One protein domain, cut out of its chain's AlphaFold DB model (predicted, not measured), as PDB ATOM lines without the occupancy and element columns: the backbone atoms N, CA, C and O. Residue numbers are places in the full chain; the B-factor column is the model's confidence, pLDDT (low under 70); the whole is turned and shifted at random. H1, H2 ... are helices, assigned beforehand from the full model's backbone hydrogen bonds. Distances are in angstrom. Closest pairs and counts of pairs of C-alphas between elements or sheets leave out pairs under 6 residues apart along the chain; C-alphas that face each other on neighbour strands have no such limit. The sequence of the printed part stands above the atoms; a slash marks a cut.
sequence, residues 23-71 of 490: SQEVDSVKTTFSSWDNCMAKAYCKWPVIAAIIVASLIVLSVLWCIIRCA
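This is residues 23 to 71 of the 490 residues of an uncharacterized protein of Amorphotheca resinae ATCC 22711 (UniProt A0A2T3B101). Picture an open L, its short arm made of H1 and then H2, its long arm the single long helix H3, whose residues 50 to 71 stick out free. The printed part has 49 residues with three named helices, in the order H1, H2, H3, and no named strand; the class is all helix. It is extended, with a radius of gyration of the C-alphas of 15.8 A, and flat, spanning 44 by 28 by 14 A.

Start at H1, residues 23 to 33, which meets H2, residues 36 to 40, only through their link. H1 is apart from H3, residues 43 to 71. Look next at Cys 39 and Cys 45, the closest C-alphas of H2 and H3, 5.5 A apart: these helices only just touch, with 3 pairs of C-alphas within 8 A, and only at the corner, H3 with residues 45 to 46 alone. Every O i to N i+4 pair is within hydrogen-bond range in H2, 6 of 7 in H1 and 23 of 25 in H3.

Find C-alpha 23 at (52.823, 61.157, 112.329); H1 runs 15.8 A to C-alpha 33. H2 spans 6.6 A from C-alpha 36 to 40. H3 runs 42.0 A from C-alpha 43 to C-alpha 71 at (11.530, 63.788, 98.651).

The two C-alphas farthest apart, Gln 24 and Ala 71, are 45.7 A apart. The printed part has no cut, and both links are tight. Residues 23 to 35 have pLDDT under 70.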
ATOM      1  N   SER A  23      52.607  62.609 112.462       56.09
ATOM      2  CA  SER A  23      52.823  61.157 112.329       56.09
ATOM      3  C   SER A  23      53.114  60.421 113.646       56.09
ATOM      4  O   SER A  23      52.959  59.205 113.682       56.09
ATOM      5  N   GLN A  24      53.532  61.116 114.709       57.16
ATOM      6  CA  GLN A  24      53.636  60.555 116.067       57.16
ATOM      7  C   GLN A  24      52.439  60.961 116.943       57.16
ATOM      8  O   GLN A  24      52.063  60.224 117.862       57.16
ATOM      9  N   GLU A  25      51.767  62.069 116.615       56.41
ATOM     10  CA  GLU A  25      50.473  62.391 117.208       56.41
ATOM     11  C   GLU A  25      49.401  61.359 116.831       56.41
ATOM     12  O   GLU A  25      48.704  60.914 117.726       56.41
ATOM     13  N   VAL A  26      49.280  60.871 115.587       57.66
ATOM     14  CA  VAL A  26      48.169  59.947 115.235       57.66
ATOM     15  C   VAL A  26      48.106  58.652 116.058       57.66
ATOM     16  O   VAL A  26      47.003  58.174 116.324       57.66
ATOM     17  N   ASP A  27      49.233  58.092 116.508       62.34
ATOM     18  CA  ASP A  27      49.225  56.893 117.363       62.34
ATOM     19  C   ASP A  27      49.044  57.219 118.853       62.34
ATOM     20  O   ASP A  27      48.343  56.489 119.559       62.34
ATOM     21  N   SER A  28      49.553  58.359 119.333       57.09
ATOM     22  CA  SER A  28      49.254  58.828 120.696       57.09
ATOM     23  C   SER A  28      47.805  59.334 120.838       57.09
ATOM     24  O   SER A  28      47.172  59.123 121.878       57.09
ATOM     25  N   VAL A  29      47.224  59.869 119.759       59.06
ATOM     26  CA  VAL A  29      45.810  60.237 119.592       59.06
ATOM     27  C   VAL A  29      44.907  59.004 119.586       59.06
ATOM     28  O   VAL A  29      43.860  59.034 120.230       59.06
ATOM     29  N   LYS A  30      45.314  57.874 118.983       57.72
ATOM     30  CA  LYS A  30      44.602  56.589 119.174       57.72
ATOM     31  C   LYS A  30      44.563  56.198 120.653       57.72
ATOM     32  O   LYS A  30      43.491  55.885 121.163       57.72
ATOM     33  N   THR A  31      45.692  56.279 121.366       62.53
ATOM     34  CA  THR A  31      45.711  55.961 122.806       62.53
ATOM     35  C   THR A  31      44.948  56.966 123.674       62.53
ATOM     36  O   THR A  31      44.437  56.570 124.717       62.53
ATOM     37  N   THR A  32      44.781  58.229 123.251       55.00
ATOM     38  CA  THR A  32      43.893  59.171 123.962       55.00
ATOM     39  C   THR A  32      42.417  58.915 123.655       55.00
ATOM     40  O   THR A  32      41.605  58.956 124.582       55.00
ATOM     41  N   PHE A  33      42.055  58.589 122.407       54.06
ATOM     42  CA  PHE A  33      40.676  58.251 122.027       54.06
ATOM     43  C   PHE A  33      40.151  56.971 122.690       54.06
ATOM     44  O   PHE A  33      38.956  56.906 122.975       54.06
ATOM     45  N   SER A  34      41.020  56.022 123.058       61.72
ATOM     46  CA  SER A  34      40.668  54.905 123.957       61.72
ATOM     47  C   SER A  34      40.204  55.342 125.358       61.72
ATOM     48  O   SER A  34      39.815  54.498 126.160       61.72
ATOM     49  N   SER A  35      40.247  56.639 125.681       64.81
ATOM     50  CA  SER A  35      39.807  57.203 126.960       64.81
ATOM     51  C   SER A  35      38.937  58.457 126.787       64.81
ATOM     52  O   SER A  35      39.174  59.500 127.399       64.81
ATOM     53  N   TRP A  36      37.897  58.357 125.955       70.12
ATOM     54  CA  TRP A  36      36.894  59.416 125.751       70.12
ATOM     55  C   TRP A  36      36.340  59.975 127.082       70.12
ATOM     56  O   TRP A  36      36.230  61.193 127.259       70.12
ATOM     57  N   ASP A  37      36.129  59.104 128.070       75.69
ATOM     58  CA  ASP A  37      35.687  59.460 129.423       75.69
ATOM     59  C   ASP A  37      36.702  60.312 130.211       75.69
ATOM     60  O   ASP A  37      36.310  61.204 130.965       75.69
ATOM     61  N   ASN A  38      38.012  60.139 129.986       74.62
ATOM     62  CA  ASN A  38      39.049  60.963 130.626       74.62
ATOM     63  C   ASN A  38      39.065  62.411 130.099       74.62
ATOM     64  O   ASN A  38      39.478  63.318 130.825       74.62
ATOM     65  N   CYS A  39      38.584  62.658 128.874       72.31
ATOM     66  CA  CYS A  39      38.276  64.019 128.423       72.31
ATOM     67  C   CYS A  39      37.019  64.539 129.136       72.31
ATOM     68  O   CYS A  39      37.068  65.599 129.762       72.31
ATOM     69  N   MET A  40      35.917  63.776 129.126       76.25
ATOM     70  CA  MET A  40      34.655  64.151 129.792       76.25
ATOM     71  C   MET A  40      34.832  64.516 131.278       76.25
ATOM     72  O   MET A  40      34.171  65.439 131.760       76.25
ATOM     73  N   ALA A  41      35.768  63.869 131.981       81.94
ATOM     74  CA  ALA A  41      36.099  64.135 133.381       81.94
ATOM     75  C   ALA A  41      36.622  65.561 133.675       81.94
ATOM     76  O   ALA A  41      36.597  65.991 134.829       81.94
ATOM     77  N   LYS A  42      37.092  66.330 132.674       79.62
ATOM     78  CA  LYS A  42      37.590  67.705 132.874       79.62
ATOM     79  C   LYS A  42      36.709  68.746 132.185       79.62
ATOM     80  O   LYS A  42      36.578  68.779 130.964       79.62
ATOM     81  N   ALA A  43      36.199  69.695 132.976       81.94
ATOM     82  CA  ALA A  43      35.292  70.760 132.529       81.94
ATOM     83  C   ALA A  43      35.803  71.581 131.323       81.94
ATOM     84  O   ALA A  43      35.004  72.037 130.509       81.94
ATOM     85  N   TYR A  44      37.123  71.728 131.168       81.12
ATOM     86  CA  TYR A  44      37.736  72.421 130.028       81.12
ATOM     87  C   TYR A  44      37.698  71.614 128.714       81.12
ATOM     88  O   TYR A  44      37.646  72.212 127.645       81.12
ATOM     89  N   CYS A  45      37.659  70.277 128.776       81.50
ATOM     90  CA  CYS A  45      37.518  69.397 127.606       81.50
ATOM     91  C   CYS A  45      36.044  69.275 127.157       81.50
ATOM     92  O   CYS A  45      35.748  69.075 125.982       81.50
ATOM     93  N   LYS A  46      35.096  69.473 128.086       85.50
ATOM     94  CA  LYS A  46      33.648  69.382 127.833       85.50
ATOM     95  C   LYS A  46      33.135  70.402 126.802       85.50
ATOM     96  O   LYS A  46      32.305  70.056 125.966       85.50
ATOM     97  N   TRP A  47      33.630  71.641 126.835       91.44
ATOM     98  CA  TRP A  47      33.195  72.706 125.919       91.44
ATOM     99  C   TRP A  47      33.481  72.428 124.430       91.44
ATOM    100  O   TRP A  47      32.527  72.495 123.650       91.44
ATOM    101  N   PRO A  48      34.714  72.085 123.996       90.19
ATOM    102  CA  PRO A  48      34.974  71.771 122.588       90.19
ATOM    103  C   PRO A  48      34.233  70.514 122.106       90.19
ATOM    104  O   PRO A  48      33.762  70.507 120.970       90.19
ATOM    105  N   VAL A  49      34.049  69.492 122.954       90.25
ATOM    106  CA  VAL A  49      33.274  68.288 122.594       90.25
ATOM    107  C   VAL A  49      31.800  68.627 122.345       90.25
ATOM    108  O   VAL A  49      31.252  68.244 121.312       90.25
ATOM    109  N   ILE A  50      31.165  69.408 123.228       89.69
ATOM    110  CA  ILE A  50      29.778  69.867 123.029       89.69
ATOM    111  C   ILE A  50      29.662  70.723 121.759       89.69
ATOM    112  O   ILE A  50      28.744  70.515 120.968       89.69
ATOM    113  N   ALA A  51      30.601  71.644 121.521       94.00
ATOM    114  CA  ALA A  51      30.601  72.477 120.319       94.00
ATOM    115  C   ALA A  51      30.719  71.642 119.028       94.00
ATOM    116  O   ALA A  51      29.970  71.877 118.079       94.00
ATOM    117  N   ALA A  52      31.600  70.637 119.003       92.56
ATOM    118  CA  ALA A  52      31.760  69.736 117.862       92.56
ATOM    119  C   ALA A  52      30.486  68.922 117.580       92.56
ATOM    120  O   ALA A  52      30.067  68.824 116.427       92.56
ATOM    121  N   ILE A  53      29.830  68.398 118.623       92.62
ATOM    122  CA  ILE A  53      28.566  67.654 118.493       92.62
ATOM    123  C   ILE A  53      27.450  68.563 117.953       92.62
ATOM    124  O   ILE A  53      26.704  68.148 117.066       92.62
ATOM    125  N   ILE A  54      27.355  69.816 118.416       96.38
ATOM    126  CA  ILE A  54      26.370  70.789 117.910       96.38
ATOM    127  C   ILE A  54      26.616  71.104 116.426       96.38
ATOM    128  O   ILE A  54      25.679  71.058 115.633       96.38
ATOM    129  N   VAL A  55      27.860  71.362 116.009       96.50
ATOM    130  CA  VAL A  55      28.166  71.626 114.590       96.50
ATOM    131  C   VAL A  55      27.884  70.398 113.714       96.50
ATOM    132  O   VAL A  55      27.232  70.528 112.680       96.50
ATOM    133  N   ALA A  56      28.299  69.199 114.137       95.12
ATOM    134  CA  ALA A  56      28.052  67.962 113.395       95.12
ATOM    135  C   ALA A  56      26.547  67.661 113.245       95.12
ATOM    136  O   ALA A  56      26.078  67.358 112.149       95.12
ATOM    137  N   SER A  57      25.773  67.796 114.326       96.12
ATOM    138  CA  SER A  57      24.319  67.575 114.307       96.12
ATOM    139  C   SER A  57      23.564  68.623 113.487       96.12
ATOM    140  O   SER A  57      22.628  68.254 112.783       96.12
ATOM    141  N   LEU A  58      23.988  69.893 113.480       95.75
ATOM    142  CA  LEU A  58      23.418  70.915 112.593       95.75
ATOM    143  C   LEU A  58      23.681  70.613 111.108       95.75
ATOM    144  O   LEU A  58      22.789  70.809 110.284       95.75
ATOM    145  N   ILE A  59      24.862  70.088 110.760       95.00
ATOM    146  CA  ILE A  59      25.167  69.645 109.389       95.00
ATOM    147  C   ILE A  59      24.271  68.459 109.000       95.00
ATOM    148  O   ILE A  59      23.628  68.496 107.951       95.00
ATOM    149  N   VAL A  60      24.162  67.439 109.858       95.81
ATOM    150  CA  VAL A  60      23.317  66.257 109.603       95.81
ATOM    151  C   VAL A  60      21.832  66.627 109.512       95.81
ATOM    152  O   VAL A  60      21.148  66.152 108.608       95.81
ATOM    153  N   LEU A  61      21.331  67.515 110.377       94.62
ATOM    154  CA  LEU A  61      19.955  68.023 110.309       94.62
ATOM    155  C   LEU A  61      19.705  68.856 109.046       94.62
ATOM    156  O   LEU A  61      18.636  68.731 108.458       94.62
ATOM    157  N   SER A  62      20.677  69.651 108.589       92.06
ATOM    158  CA  SER A  62      20.582  70.385 107.319       92.06
ATOM    159  C   SER A  62      20.457  69.430 106.123       92.06
ATOM    160  O   SER A  62      19.572  69.594 105.280       92.06
ATOM    161  N   VAL A  63      21.272  68.368 106.090       89.69
ATOM    162  CA  VAL A  63      21.209  67.325 105.051       89.69
ATOM    163  C   VAL A  63      19.899  66.533 105.127       89.69
ATOM    164  O   VAL A  63      19.260  66.331 104.097       89.69
ATOM    165  N   LEU A  64      19.433  66.143 106.317       92.56
ATOM    166  CA  LEU A  64      18.140  65.464 106.485       92.56
ATOM    167  C   LEU A  64      16.961  66.347 106.068       92.56
ATOM    168  O   LEU A  64      16.080  65.885 105.349       92.56
ATOM    169  N   TRP A  65      16.947  67.622 106.459       89.75
ATOM    170  CA  TRP A  65      15.887  68.563 106.089       89.75
ATOM    171  C   TRP A  65      15.887  68.872 104.584       89.75
ATOM    172  O   TRP A  65      14.821  69.031 103.984       89.75
ATOM    173  N   CYS A  66      17.068  68.888 103.953       82.38
ATOM    174  CA  CYS A  66      17.209  68.867 102.498       82.38
ATOM    175  C   CYS A  66      16.569  67.610 101.897       82.38
ATOM    176  O   CYS A  66      15.670  67.740 101.073       82.38
ATOM    177  N   ILE A  67      16.967  66.408 102.331       85.31
ATOM    178  CA  ILE A  67      16.450  65.137 101.797       85.31
ATOM    179  C   ILE A  67      14.926  65.056 101.948       85.31
ATOM    180  O   ILE A  67      14.241  64.727 100.982       85.31
ATOM    181  N   ILE A  68      14.382  65.435 103.109       87.06
ATOM    182  CA  ILE A  68      12.936  65.488 103.363       87.06
ATOM    183  C   ILE A  68      12.250  66.450 102.383       87.06
ATOM    184  O   ILE A  68      11.257  66.079 101.765       87.06
ATOM    185  N   ARG A  69      12.784  67.661 102.164       81.00
ATOM    186  CA  ARG A  69      12.210  68.593 101.176       81.00
ATOM    187  C   ARG A  69      12.373  68.117  99.732       81.00
ATOM    188  O   ARG A  69      11.451  68.301  98.949       81.00
ATOM    189  N   CYS A  70      13.478  67.477  99.368       76.12
ATOM    190  CA  CYS A  70      13.687  66.926  98.028       76.12
ATOM    191  C   CYS A  70      12.769  65.723  97.737       76.12
ATOM    192  O   CYS A  70      12.306  65.575  96.607       76.12
ATOM    193  N   ALA A  71      12.471  64.901  98.748       79.38
ATOM    194  CA  ALA A  71      11.530  63.788  98.651       79.38
ATOM    195  C   ALA A  71      10.065  64.264  98.631       79.38
ATOM    196  O   ALA A  71       9.301  63.849  97.763       79.38
TER     197      ALA A  71